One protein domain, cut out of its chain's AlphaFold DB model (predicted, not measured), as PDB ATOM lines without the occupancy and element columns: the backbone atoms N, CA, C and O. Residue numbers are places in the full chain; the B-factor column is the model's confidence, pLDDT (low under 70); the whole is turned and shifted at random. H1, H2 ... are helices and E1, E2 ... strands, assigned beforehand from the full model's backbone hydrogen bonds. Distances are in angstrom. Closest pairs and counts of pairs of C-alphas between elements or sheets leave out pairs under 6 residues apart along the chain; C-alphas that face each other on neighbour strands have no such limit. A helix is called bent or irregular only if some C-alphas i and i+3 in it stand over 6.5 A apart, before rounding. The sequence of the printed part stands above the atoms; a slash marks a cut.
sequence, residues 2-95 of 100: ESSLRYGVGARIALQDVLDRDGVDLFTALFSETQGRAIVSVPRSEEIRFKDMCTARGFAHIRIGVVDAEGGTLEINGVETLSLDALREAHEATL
ATOM      1  N   GLU A   2     -11.301  20.846 -19.828       94.38
ATOM      2  CA  GLU A   2     -11.172  21.664 -21.036       94.38
ATOM      3  C   GLU A   2      -9.743  21.710 -21.602       94.38
ATOM      4  O   GLU A   2      -9.552  21.599 -22.812       94.38
ATOM      5  N   SER A   3      -8.722  21.805 -20.739       94.31
ATOM      6  CA  SER A   3      -7.315  21.786 -21.170       94.31
ATOM      7  C   SER A   3      -6.946  20.516 -21.943       94.31
ATOM      8  O   SER A   3      -6.188  20.595 -22.907       94.31
ATOM      9  N   SER A   4      -7.499  19.363 -21.552       95.00
ATOM     10  CA  SER A   4      -7.292  18.086 -22.242       95.00
ATOM     11  C   SER A   4      -8.074  18.016 -23.553       95.00
ATOM     12  O   SER A   4      -7.544  17.560 -24.567       95.00
ATOM     13  N   LEU A   5      -9.311  18.530 -23.575       95.38
ATOM     14  CA  LEU A   5     -10.165  18.506 -24.767       95.38
ATOM     15  C   LEU A   5      -9.628  19.359 -25.922       95.38
ATOM     16  O   LEU A   5      -9.829  18.980 -27.077       95.38
ATOM     17  N   ARG A   6      -8.923  20.462 -25.639       92.88
ATOM     18  CA  ARG A   6      -8.410  21.385 -26.669       92.88
ATOM     19  C   ARG A   6      -7.540  20.702 -27.730       92.88
ATOM     20  O   ARG A   6      -7.634  21.058 -28.900       92.88
ATOM     21  N   TYR A   7      -6.693  19.757 -27.319       92.81
ATOM     22  CA  TYR A   7      -5.756  19.054 -28.209       92.81
ATOM     23  C   TYR A   7      -5.840  17.526 -28.116       92.81
ATOM     24  O   TYR A   7      -5.007  16.841 -28.696       92.81
ATOM     25  N   GLY A   8      -6.825  16.986 -27.389       94.88
ATOM     26  CA  GLY A   8      -6.947  15.540 -27.184       94.88
ATOM     27  C   GLY A   8      -5.816  14.957 -26.333       94.88
ATOM     28  O   GLY A   8      -5.420  13.817 -26.537       94.88
ATOM     29  N   VAL A   9      -5.272  15.743 -25.402       96.44
ATOM     30  CA  VAL A   9      -4.120  15.356 -24.579       96.44
ATOM     31  C   VAL A   9      -4.603  14.883 -23.212       96.44
ATOM     32  O   VAL A   9      -5.228  15.642 -22.468       96.44
ATOM     33  N   GLY A  10      -4.302  13.631 -22.878       96.94
ATOM     34  CA  GLY A  10      -4.689  13.018 -21.614       96.94
ATOM     35  C   GLY A  10      -3.903  13.538 -20.410       96.94
ATOM     36  O   GLY A  10      -2.904  14.256 -20.531       96.94
ATOM     37  N   ALA A  11      -4.364  13.179 -19.217       97.69
ATOM     38  CA  ALA A  11      -3.682  13.497 -17.969       97.69
ATOM     39  C   ALA A  11      -4.072  12.523 -16.856       97.69
ATOM     40  O   ALA A  11      -5.189  12.011 -16.834       97.69
ATOM     41  N   ARG A  12      -3.165  12.333 -15.895       97.44
ATOM     42  CA  ARG A  12      -3.422  11.592 -14.656       97.44
ATOM     43  C   ARG A  12      -3.250  12.527 -13.473       97.44
ATOM     44  O   ARG A  12      -2.163  13.082 -13.285       97.44
ATOM     45  N   ILE A  13      -4.321  12.719 -12.712       97.62
ATOM     46  CA  ILE A  13      -4.430  13.703 -11.637       97.62
ATOM     47  C   ILE A  13      -4.622  12.993 -10.296       97.62
ATOM     48  O   ILE A  13      -5.470  12.119 -10.160       97.62
ATOM     49  N   ALA A  14      -3.850  13.391  -9.291       97.44
ATOM     50  CA  ALA A  14      -3.967  12.954  -7.909       97.44
ATOM     51  C   ALA A  14      -4.069  14.186  -7.003       97.44
ATOM     52  O   ALA A  14      -3.227  15.082  -7.060       97.44
ATOM     53  N   LEU A  15      -5.114  14.230  -6.176       97.25
ATOM     54  CA  LEU A  15      -5.438  15.400  -5.356       97.25
ATOM     55  C   LEU A  15      -5.137  15.214  -3.868       97.25
ATOM     56  O   LEU A  15      -5.338  16.164  -3.124       97.25
ATOM     57  N   GLN A  16      -4.635  14.053  -3.431       97.06
ATOM     58  CA  GLN A  16      -4.440  13.758  -2.005       97.06
ATOM     59  C   GLN A  16      -3.647  14.853  -1.279       97.06
ATOM     60  O   GLN A  16      -4.116  15.376  -0.273       97.06
ATOM     61  N   ASP A  17      -2.524  15.293  -1.854       96.94
ATOM     62  CA  ASP A  17      -1.702  16.343  -1.246       96.94
ATOM     63  C   ASP A  17      -2.452  17.692  -1.124       96.94
ATOM     64  O   ASP A  17      -2.161  18.489  -0.234       96.94
ATOM     65  N   VAL A  18      -3.418  17.968  -2.011       96.06
ATOM     66  CA  VAL A  18      -4.291  19.155  -1.930       96.06
ATOM     67  C   VAL A  18      -5.286  18.992  -0.785       96.06
ATOM     68  O   VAL A  18      -5.453  19.923  -0.000       96.06
ATOM     69  N   LEU A  19      -5.920  17.819  -0.687       96.69
ATOM     70  CA  LEU A  19      -6.899  17.519   0.362       96.69
ATOM     71  C   LEU A  19      -6.263  17.657   1.747       96.69
ATOM     72  O   LEU A  19      -6.819  18.325   2.615       96.69
ATOM     73  N   ASP A  20      -5.064  17.097   1.917       97.19
ATOM     74  CA  ASP A  20      -4.336  17.113   3.184       97.19
ATOM     75  C   ASP A  20      -3.856  18.525   3.552       97.19
ATOM     76  O   ASP A  20      -3.962  18.933   4.709       97.19
ATOM     77  N   ARG A  21      -3.345  19.293   2.578       95.94
ATOM     78  CA  ARG A  21      -2.865  20.666   2.806       95.94
ATOM     79  C   ARG A  21      -4.002  21.615   3.182       95.94
ATOM     80  O   ARG A  21      -3.827  22.441   4.075       95.94
ATOM     81  N   ASP A  22      -5.120  21.527   2.468       94.94
ATOM     82  CA  ASP A  22      -6.212  22.499   2.570       94.94
ATOM     83  C   ASP A  22      -7.323  22.045   3.534       94.94
ATOM     84  O   ASP A  22      -8.192  22.843   3.883       94.94
ATOM     85  N   GLY A  23      -7.297  20.788   3.993       96.69
ATOM     86  CA  GLY A  23      -8.291  20.232   4.913       96.69
ATOM     87  C   GLY A  23      -9.684  20.115   4.292       96.69
ATOM     88  O   GLY A  23     -10.684  20.304   4.985       96.69
ATOM     89  N   VAL A  24      -9.753  19.850   2.985       96.94
ATOM     90  CA  VAL A  24     -11.001  19.775   2.211       96.94
ATOM     91  C   VAL A  24     -11.247  18.368   1.685       96.94
ATOM     92  O   VAL A  24     -10.313  17.606   1.442       96.94
ATOM     93  N   ASP A  25     -12.515  18.026   1.471       96.69
ATOM     94  CA  ASP A  25     -12.871  16.781   0.801       96.69
ATOM     95  C   ASP A  25     -12.654  16.848  -0.722       96.69
ATOM     96  O   ASP A  25     -12.446  17.907  -1.326       96.69
ATOM     97  N   LEU A  26     -12.702  15.675  -1.355       96.12
ATOM     98  CA  LEU A  26     -12.455  15.510  -2.784       96.12
ATOM     99  C   LEU A  26     -13.460  16.266  -3.660       96.12
ATOM    100  O   LEU A  26     -13.077  16.846  -4.675       96.12
ATOM    101  N   PHE A  27     -14.734  16.283  -3.269       95.75
ATOM    102  CA  PHE A  27     -15.773  16.999  -4.006       95.75
ATOM    103  C   PHE A  27     -15.489  18.506  -4.002       95.75
ATOM    104  O   PHE A  27     -15.483  19.150  -5.050       95.75
ATOM    105  N   THR A  28     -15.161  19.052  -2.836       96.56
ATOM    106  CA  THR A  28     -14.785  20.451  -2.650       96.56
ATOM    107  C   THR A  28     -13.542  20.794  -3.467       96.56
ATOM    108  O   THR A  28     -13.521  21.820  -4.144       96.56
ATOM    109  N   ALA A  29     -12.522  19.932  -3.484       95.44
ATOM    110  CA  ALA A  29     -11.331  20.154  -4.303       95.44
ATOM    111  C   ALA A  29     -11.628  20.169  -5.816       95.44
ATOM    112  O   ALA A  29     -11.046  20.983  -6.536       95.44
ATOM    113  N   LEU A  30     -12.531  19.303  -6.291       95.19
ATOM    114  CA  LEU A  30     -12.886  19.175  -7.709       95.19
ATOM    115  C   LEU A  30     -13.770  20.314  -8.224       95.19
ATOM    116  O   LEU A  30     -13.564  20.781  -9.342       95.19
ATOM    117  N   PHE A  31     -14.746  20.749  -7.427       95.69
ATOM    118  CA  PHE A  31     -15.816  21.639  -7.892       95.69
ATOM    119  C   PHE A  31     -15.795  23.033  -7.262       95.69
ATOM    120  O   PHE A  31     -16.603  23.878  -7.635       95.69
ATOM    121  N   SER A  32     -14.885  23.311  -6.325       95.31
ATOM    122  CA  SER A  32     -14.720  24.668  -5.800       95.31
ATOM    123  C   SER A  32     -14.386  25.655  -6.921       95.31
ATOM    124  O   SER A  32     -13.567  25.365  -7.793       95.31
ATOM    125  N   GLU A  33     -14.934  26.867  -6.830       95.75
ATOM    126  CA  GLU A  33     -14.642  28.010  -7.704       95.75
ATOM    127  C   GLU A  33     -13.773  29.074  -7.006       95.75
ATOM    128  O   GLU A  33     -13.813  30.262  -7.339       95.75
ATOM    129  N   THR A  34     -12.962  28.677  -6.014       91.00
ATOM    130  CA  THR A  34     -12.005  29.595  -5.375       91.00
ATOM    131  C   THR A  34     -11.132  30.281  -6.428       91.00
ATOM    132  O   THR A  34     -10.564  29.633  -7.314       91.00
ATOM    133  N   GLN A  35     -11.027  31.602  -6.305       94.44
ATOM    134  CA  GLN A  35     -10.315  32.474  -7.235       94.44
ATOM    135  C   GLN A  35      -8.793  32.380  -7.057       94.44
ATOM    136  O   GLN A  35      -8.298  31.890  -6.044       94.44
ATOM    137  N   GLY A  36      -8.035  32.867  -8.045       90.94
ATOM    138  CA  GLY A  36      -6.570  32.945  -7.955       90.94
ATOM    139  C   GLY A  36      -5.838  31.603  -8.079       90.94
ATOM    140  O   GLY A  36      -4.683  31.500  -7.674       90.94
ATOM    141  N   ARG A  37      -6.488  30.576  -8.638       94.81
ATOM    142  CA  ARG A  37      -5.882  29.263  -8.908       94.81
ATOM    143  C   ARG A  37      -5.576  29.105 -10.394       94.81
ATOM    144  O   ARG A  37      -6.322  29.584 -11.242       94.81
ATOM    145  N   ALA A  38      -4.489  28.402 -10.697       95.06
ATOM    146  CA  ALA A  38      -4.101  28.058 -12.058       95.06
ATOM    147  C   ALA A  38      -3.509  26.646 -12.103       95.06
ATOM    148  O   ALA A  38      -2.826  26.221 -11.170       95.06
ATOM    149  N   ILE A  39      -3.743  25.944 -13.211       95.38
ATOM    150  CA  ILE A  39      -3.078  24.680 -13.534       95.38
ATOM    151  C   ILE A  39      -2.037  24.974 -14.610       95.38
ATOM    152  O   ILE A  39      -2.338  25.633 -15.604       95.38
ATOM    153  N   VAL A  40      -0.815  24.481 -14.411       96.56
ATOM    154  CA  VAL A  40       0.302  24.703 -15.333       96.56
ATOM    155  C   VAL A  40       0.962  23.369 -15.653       96.56
ATOM    156  O   VAL A  40       1.395  22.646 -14.757       96.56
ATOM    157  N   SER A  41       1.060  23.051 -16.941       95.94
ATOM    158  CA  SER A  41       1.875  21.939 -17.428       95.94
ATOM    159  C   SER A  41       3.308  22.427 -17.622       95.94
ATOM    160  O   SER A  41       3.544  23.395 -18.342       95.94
ATOM    161  N   VAL A  42       4.265  21.759 -16.980       96.75
ATOM    162  CA  VAL A  42       5.684  22.142 -16.998       96.75
ATOM    163  C   VAL A  42       6.509  20.953 -17.500       96.75
ATOM    164  O   VAL A  42       6.288  19.835 -17.026       96.75
ATOM    165  N   PRO A  43       7.456  21.142 -18.441       96.12
ATOM    166  CA  PRO A  43       8.407  20.097 -18.803       96.12
ATOM    167  C   PRO A  43       9.182  19.612 -17.578       96.12
ATOM    168  O   PRO A  43       9.535  20.404 -16.707       96.12
ATOM    169  N   ARG A  44       9.525  18.321 -17.531       94.06
ATOM    170  CA  ARG A  44      10.237  17.737 -16.382       94.06
ATOM    171  C   ARG A  44      11.543  18.471 -16.042       94.06
ATOM    172  O   ARG A  44      11.878  18.583 -14.869       94.06
ATOM    173  N   SER A  45      12.262  18.978 -17.045       97.25
ATOM    174  CA  SER A  45      13.500  19.745 -16.849       97.25
ATOM    175  C   SER A  45      13.280  21.092 -16.154       97.25
ATOM    176  O   SER A  45      14.173  21.572 -15.466       97.25
ATOM    177  N   GLU A  46      12.092  21.681 -16.298       97.81
ATOM    178  CA  GLU A  46      11.766  23.017 -15.788       97.81
ATOM    179  C   GLU A  46      11.010  22.983 -14.452       97.81
ATOM    180  O   GLU A  46      10.795  24.033 -13.851       97.81
ATOM    181  N   GLU A  47      10.614  21.802 -13.960       96.50
ATOM    182  CA  GLU A  47       9.779  21.667 -12.757       96.50
ATOM    183  C   GLU A  47      10.408  22.349 -11.533       96.50
ATOM    184  O   GLU A  47       9.730  23.097 -10.827       96.50
ATOM    185  N   ILE A  48      11.706  22.126 -11.299       97.38
ATOM    186  CA  ILE A  48      12.434  22.709 -10.162       97.38
ATOM    187  C   ILE A  48      12.461  24.232 -10.289       97.38
ATOM    188  O   ILE A  48      12.021  24.939  -9.386       97.38
ATOM    189  N   ARG A  49      12.880  24.738 -11.454       97.88
ATOM    190  CA  ARG A  49      12.948  26.177 -11.726       97.88
ATOM    191  C   ARG A  49      11.588  26.854 -11.545       97.88
ATOM    192  O   ARG A  49      11.516  27.945 -10.982       97.88
ATOM    193  N   PHE A  50      10.513  26.232 -12.024       97.94
ATOM    194  CA  PHE A  50       9.158  26.760 -11.882       97.94
ATOM    195  C   PHE A  50       8.734  26.838 -10.411       97.94
ATOM    196  O   PHE A  50       8.291  27.895  -9.958       97.94
ATOM    197  N   LYS A  51       8.941  25.758  -9.647       97.50
ATOM    198  CA  LYS A  51       8.648  25.715  -8.207       97.50
ATOM    199  C   LYS A  51       9.434  26.770  -7.435       97.50
ATOM    200  O   LYS A  51       8.840  27.485  -6.630       97.50
ATOM    201  N   ASP A  52      10.721  26.930  -7.723       98.12
ATOM    202  CA  ASP A  52      11.564  27.941  -7.079       98.12
ATOM    203  C   ASP A  52      11.040  29.360  -7.340       98.12
ATOM    204  O   ASP A  52      10.959  30.176  -6.421       98.12
ATOM    205  N   MET A  53      10.604  29.655  -8.572       97.94
ATOM    206  CA  MET A  53      10.009  30.954  -8.906       97.94
ATOM    207  C   MET A  53       8.692  31.225  -8.173       97.94
ATOM    208  O   MET A  53       8.452  32.379  -7.797       97.94
ATOM    209  N   CYS A  54       7.850  30.202  -7.992       97.81
ATOM    210  CA  CYS A  54       6.608  30.308  -7.227       97.81
ATOM    211  C   CYS A  54       6.897  30.517  -5.735       97.81
ATOM    212  O   CYS A  54       6.355  31.449  -5.140       97.81
ATOM    213  N   THR A  55       7.810  29.731  -5.158       97.88
ATOM    214  CA  THR A  55       8.243  29.860  -3.758       97.88
ATOM    215  C   THR A  55       8.823  31.244  -3.478       97.88
ATOM    216  O   THR A  55       8.412  31.898  -2.523       97.88
ATOM    217  N   ALA A  56       9.710  31.748  -4.344       98.31
ATOM    218  CA  ALA A  56      10.325  33.070  -4.196       98.31
ATOM    219  C   ALA A  56       9.310  34.230  -4.202       98.31
ATOM    220  O   ALA A  56       9.621  35.322  -3.733       98.31
ATOM    221  N   ARG A  57       8.105  34.008  -4.741       97.62
ATOM    222  CA  ARG A  57       7.010  34.991  -4.795       97.62
ATOM    223  C   ARG A  57       5.894  34.711  -3.791       97.62
ATOM    224  O   ARG A  57       4.911  35.443  -3.775       97.62
ATOM    225  N   GLY A  58       6.030  33.671  -2.968       96.81
ATOM    226  CA  GLY A  58       5.011  33.280  -1.997       96.81
ATOM    227  C   GLY A  58       3.740  32.705  -2.626       96.81
ATOM    228  O   GLY A  58       2.690  32.715  -1.989       96.81
ATOM    229  N   PHE A  59       3.800  32.206  -3.864       96.81
ATOM    230  CA  PHE A  59       2.664  31.511  -4.464       96.81
ATOM    231  C   PHE A  59       2.591  30.086  -3.928       96.81
ATOM    232  O   PHE A  59       3.530  29.313  -4.108       96.81
ATOM    233  N   ALA A  60       1.470  29.719  -3.303       95.31
ATOM    234  CA  ALA A  60       1.210  28.333  -2.941       95.31
ATOM    235  C   ALA A  60       1.116  27.481  -4.215       95.31
ATOM    236  O   ALA A  60       0.369  27.801  -5.140       95.31
ATOM    237  N   HIS A  61       1.875  26.392  -4.269       96.62
ATOM    238  CA  HIS A  61       1.910  25.491  -5.416       96.62
ATOM    239  C   HIS A  61       1.998  24.047  -4.948       96.62
ATOM    240  O   HIS A  61       2.451  23.758  -3.842       96.62
ATOM    241  N   ILE A  62       1.499  23.143  -5.783       96.56
ATOM    242  CA  ILE A  62       1.513  21.712  -5.514       96.56
ATOM    243  C   ILE A  62       1.419  20.962  -6.834       96.56
ATOM    244  O   ILE A  62       0.729  21.392  -7.762       96.56
ATOM    245  N   ARG A  63       2.159  19.859  -6.952       96.06
ATOM    246  CA  ARG A  63       2.098  19.022  -8.147       96.06
ATOM    247  C   ARG A  63       0.918  18.074  -8.000       96.06
ATOM    248  O   ARG A  63       0.930  17.234  -7.118       96.06
ATOM    249  N   ILE A  64      -0.042  18.180  -8.909       97.00
ATOM    250  CA  ILE A  64      -1.270  17.374  -8.871       97.00
ATOM    251  C   ILE A  64      -1.279  16.223  -9.876       97.00
ATOM    252  O   ILE A  64      -2.291  15.556 -10.011       97.00
ATOM    253  N   GLY A  65      -0.209  15.996 -10.644       96.44
ATOM    254  CA  GLY A  65      -0.243  14.933 -11.646       96.44
ATOM    255  C   GLY A  65       0.805  15.011 -12.743       96.44
ATOM    256  O   GLY A  65       1.891  15.582 -12.571       96.44
ATOM    257  N   VAL A  66       0.459  14.386 -13.866       96.94
ATOM    258  CA  VAL A  66       1.245  14.331 -15.103       96.94
ATOM    259  C   VAL A  66       0.340  14.425 -16.327       96.94
ATOM    260  O   VAL A  66      -0.799  13.968 -16.309       96.94
ATOM    261  N   VAL A  67       0.879  14.998 -17.400       96.94
ATOM    262  CA  VAL A  67       0.275  14.929 -18.732       96.94
ATOM    263  C   VAL A  67       0.616  13.578 -19.351       96.94
ATOM    264  O   VAL A  67       1.759  13.128 -19.248       96.94
ATOM    265  N   ASP A  68      -0.364  12.956 -19.995       94.31
ATOM    266  CA  ASP A  68      -0.223  11.702 -20.725       94.31
ATOM    267  C   ASP A  68      -0.708  11.912 -22.163       94.31
ATOM    268  O   ASP A  68      -1.900  11.855 -22.459       94.31
ATOM    269  N   ALA A  69       0.229  12.243 -23.052       86.88
ATOM    270  CA  ALA A  69      -0.089  12.634 -24.422       86.88
ATOM    271  C   ALA A  69      -0.651  11.486 -25.273       86.88
ATOM    272  O   ALA A  69      -1.355  11.750 -26.242       86.88
ATOM    273  N   GLU A  70      -0.364  10.235 -24.911       87.00
ATOM    274  CA  GLU A  70      -0.773   9.049 -25.671       87.00
ATOM    275  C   GLU A  70      -2.001   8.362 -25.057       87.00
ATOM    276  O   GLU A  70      -2.692   7.608 -25.737       87.00
ATOM    277  N   GLY A  71      -2.308   8.640 -23.784       83.31
ATOM    278  CA  GLY A  71      -3.326   7.912 -23.027       83.31
ATOM    279  C   GLY A  71      -4.780   8.157 -23.438       83.31
ATOM    280  O   GLY A  71      -5.642   7.379 -23.035       83.31
ATOM    281  N   GLY A  72      -5.090   9.229 -24.184       94.50
ATOM    282  CA  GLY A  72      -6.453   9.525 -24.670       94.50
ATOM    283  C   GLY A  72      -7.537   9.604 -23.579       94.50
ATOM    284  O   GLY A  72      -8.732   9.508 -23.868       94.50
ATOM    285  N   THR A  73      -7.130   9.760 -22.318       97.62
ATOM    286  CA  THR A  73      -7.988   9.679 -21.131       97.62
ATOM    287  C   THR A  73      -7.615  10.752 -20.107       97.62
ATOM    288  O   THR A  73      -6.474  11.216 -20.039       97.62
ATOM    289  N   LEU A  74      -8.597  11.162 -19.308       97.38
ATOM    290  CA  LEU A  74      -8.405  11.940 -18.093       97.38
ATOM    291  C   LEU A  74      -8.676  11.026 -16.898       97.38
ATOM    292  O   LEU A  74      -9.814  10.637 -16.652       97.38
ATOM    293  N   GLU A  75      -7.629  10.696 -16.156       97.44
ATOM    294  CA  GLU A  75      -7.716   9.912 -14.928       97.44
ATOM    295  C   GLU A  75      -7.682  10.838 -13.715       97.44
ATOM    296  O   GLU A  75      -6.790  11.683 -13.582       97.44
ATOM    297  N   ILE A  76      -8.631  10.641 -12.805       97.06
ATOM    298  CA  ILE A  76      -8.621  11.242 -11.476       97.06
ATOM    299  C   ILE A  76      -8.485  10.097 -10.475       97.06
ATOM    300  O   ILE A  76      -9.404   9.295 -10.301       97.06
ATOM    301  N   ASN A  77      -7.323  10.017  -9.828       95.75
ATOM    302  CA  ASN A  77      -6.995   8.938  -8.907       95.75
ATOM    303  C   ASN A  77      -8.032   8.850  -7.777       95.75
ATOM    304  O   ASN A  77      -8.331   9.848  -7.119       95.75
ATOM    305  N   GLY A  78      -8.568   7.648  -7.557       92.06
ATOM    306  CA  GLY A  78      -9.621   7.389  -6.573       92.06
ATOM    307  C   GLY A  78     -11.032   7.803  -7.006       92.06
ATOM    308  O   GLY A  78     -11.951   7.666  -6.203       92.06
ATOM    309  N   VAL A  79     -11.220   8.284  -8.241       95.00
ATOM    310  CA  VAL A  79     -12.536   8.638  -8.799       95.00
ATOM    311  C   VAL A  79     -12.843   7.780 -10.018       95.00
ATOM    312  O   VAL A  79     -13.615   6.833  -9.910       95.00
ATOM    313  N   GLU A  80     -12.249   8.095 -11.169       94.50
ATOM    314  CA  GLU A  80     -12.562   7.443 -12.440       94.50
ATOM    315  C   GLU A  80     -11.496   7.750 -13.503       94.50
ATOM    316  O   GLU A  80     -10.797   8.768 -13.440       94.50
ATOM    317  N   THR A  81     -11.410   6.876 -14.505       97.25
ATOM    318  CA  THR A  81     -10.675   7.111 -15.751       97.25
ATOM    319  C   THR A  81     -11.678   7.365 -16.867       97.25
ATOM    320  O   THR A  81     -12.409   6.464 -17.270       97.25
ATOM    321  N   LEU A  82     -11.701   8.591 -17.382       96.88
ATOM    322  CA  LEU A  82     -12.672   9.051 -18.369       96.88
ATOM    323  C   LEU A  82     -12.018   9.138 -19.749       96.88
ATOM    324  O   LEU A  82     -10.941   9.721 -19.889       96.88
ATOM    325  N   SER A  83     -12.662   8.603 -20.789       97.44
ATOM    326  CA  SER A  83     -12.184   8.811 -22.160       97.44
ATOM    327  C   SER A  83     -12.399  10.260 -22.594       97.44
ATOM    328  O   SER A  83     -13.400  10.894 -22.244       97.44
ATOM    329  N   LEU A  84     -11.458  10.804 -23.371       96.94
ATOM    330  CA  LEU A  84     -11.607  12.164 -23.894       96.94
ATOM    331  C   LEU A  84     -12.782  12.280 -24.872       96.94
ATOM    332  O   LEU A  84     -13.380  13.349 -24.947       96.94
ATOM    333  N   ASP A  85     -13.149  11.196 -25.558       96.12
ATOM    334  CA  ASP A  85     -14.312  11.167 -26.450       96.12
ATOM    335  C   ASP A  85     -15.628  11.308 -25.675       96.12
ATOM    336  O   ASP A  85     -16.445  12.161 -26.016       96.12
ATOM    337  N   ALA A  86     -15.806  10.555 -24.583       96.00
ATOM    338  CA  ALA A  86     -17.001  10.668 -23.745       96.00
ATOM    339  C   ALA A  86     -17.093  12.049 -23.079       96.00
ATOM    340  O   ALA A  86     -18.164  12.653 -23.014       96.00
ATOM    341  N   LEU A  87     -15.954  12.588 -22.626       96.50
ATOM    342  CA  LEU A  87     -15.889  13.945 -22.085       96.50
ATOM    343  C   LEU A  87     -16.247  14.996 -23.137       96.50
ATOM    344  O   LEU A  87     -16.941  15.960 -22.817       96.50
ATOM    345  N   ARG A  88     -15.789  14.821 -24.380       96.12
ATOM    346  CA  ARG A  88     -16.105  15.726 -25.486       96.12
ATOM    347  C   ARG A  88     -17.589  15.719 -25.800       96.12
ATOM    348  O   ARG A  88     -18.186  16.788 -25.870       96.12
ATOM    349  N   GLU A  89     -18.180  14.535 -25.931       95.94
ATOM    350  CA  GLU A  89     -19.616  14.385 -26.156       95.94
ATOM    351  C   GLU A  89     -20.410  15.100 -25.055       95.94
ATOM    352  O   GLU A  89     -21.237  15.962 -25.347       95.94
ATOM    353  N   ALA A  90     -20.096  14.828 -23.785       95.75
ATOM    354  CA  ALA A  90     -20.774  15.456 -22.653       95.75
ATOM    355  C   ALA A  90     -20.613  16.991 -22.619       95.75
ATOM    356  O   ALA A  90     -21.547  17.700 -22.239       95.75
ATOM    357  N   HIS A  91     -19.445  17.511 -23.010       95.81
ATOM    358  CA  HIS A  91     -19.145  18.945 -22.986       95.81
ATOM    359  C   HIS A  91     -19.798  19.713 -24.137       95.81
ATOM    360  O   HIS A  91     -20.332  20.803 -23.940       95.81
ATOM    361  N   GLU A  92     -19.740  19.156 -25.346       95.56
ATOM    362  CA  GLU A  92     -20.064  19.878 -26.575       95.56
ATOM    363  C   GLU A  92     -21.504  19.625 -27.039       95.56
ATOM    364  O   GLU A  92     -22.072  20.499 -27.683       95.56
ATOM    365  N   ALA A  93     -22.143  18.499 -26.685       95.62
ATOM    366  CA  ALA A  93     -23.439  18.110 -27.259       95.62
ATOM    367  C   ALA A  93     -24.620  19.018 -26.874       95.62
ATOM    368  O   ALA A  93     -25.611  19.081 -27.606       95.62
ATOM    369  N   THR A  94     -24.550  19.720 -25.738       96.44
ATOM    370  CA  THR A  94     -25.696  20.485 -25.217       96.44
ATOM    371  C   THR A  94     -26.108  21.623 -26.148       96.44
ATOM    372  O   THR A  94     -27.291  21.755 -26.453       96.44
ATOM    373  N   LEU A  95     -25.164  22.450 -26.610       95.69
ATOM    374  CA  LEU A  95     -25.503  23.615 -27.435       95.69
ATOM    375  C   LEU A  95     -26.011  23.225 -28.834       95.69
ATOM    376  O   LEU A  95     -27.090  23.698 -29.185       95.69
TER     377      LEU A  95
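Overview. This is residues 2 to 95 of the 100 residues of a protein of Arthrobacter sp. Hiyo6 (UniProt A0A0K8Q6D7). A small four-stranded sheet has helices gathered about its two ends and a fifth set off beyond one edge. H1 and H5 meet near the end where E1 and E3 begin, H2 and H3 make a corner past the other end, and H4 lies out beyond the E2 side, with residues 52 to 58 sticking out. The 94 printed residues hold five named helices and four named strands, in the order H1 E1 H2 H3 H4 E2 E3 E4 H5; the sheet runs E2 E1 E3 E4 and is mixed. The class is mixed, helices and strands. The whole is only just compact, close to loose, with a radius of gyration of the C-alphas of 14.7 A and spans of 43 by 31 by 26 A.

Arrangement. Start at H1, residues 2 to 5, which only grazes the sheet with its residues 3 to 5; the C-alphas of Ser 4 and Gly 10 in E1, residues 10 to 13, are the closest of H1 and E1, at 5.7 A. A tight link leads from E1 to H2, residues 16 to 22, which only just touches H3, residues 26 to 31, with 3 pairs of C-alphas within 8 A; the closest are Leu 19 and Leu 26, 6.7 A apart, and the lines are about perpendicular at 78 degrees. H4, residues 44 to 56, touches no helix and is not on the sheet. Back in the sheet, E2, residues 65 to 68, is antiparallel to E1 at 164 degrees, with N 12 and O 66 at 2.9 A. On the other side of E1, look for E3, residues 73 to 76, parallel to it at 7 degrees, with N 13 and O 75 at 2.8 A. E3 and E4, residues 80 to 83, form an antiparallel hairpin, with N 74 and O 82 at 2.8 A. H5, residues 84 to 92, only grazes the sheet with residues 84 to 87 and touches H1, where the closest C-alphas, Leu 5 and Leu 84, are 6.6 A apart. In H2, H3 and H5 every O i to N i+4 pair is within hydrogen-bond range, in H4 7 of 9 are, and H1 is too short for such a pair.

Along the chain. Find C-alpha 2 at (-11.172, 21.664, -21.036), where H1 begins. E1 covers 10.0 A from Gly 10 to Ile 13, and H2 10.0 A from Gln 16 to Asp 22; H3 runs from Leu 26 to Phe 31. From C-alpha 44 at (10.237, 17.737, -16.382), H4 runs 19.6 A to Ala 56; it is irregular, with C-alphas 45 and 48 7.4 A apart. E2 begins at Gly 65, E3 at Thr 73 and E4 at Glu 80. H5 runs 11.8 A from Leu 84 and ends at C-alpha 92, (-20.064, 19.878, -26.575).

Size, cuts and confidence. The two C-alphas farthest apart, those of Ala 56 and Leu 95, are 43.7 A apart. The link from H3 to H4, residues 32 to 43, is long. The printed part has no cut, its mean pLDDT is 95.8, and no printed residue is under 70.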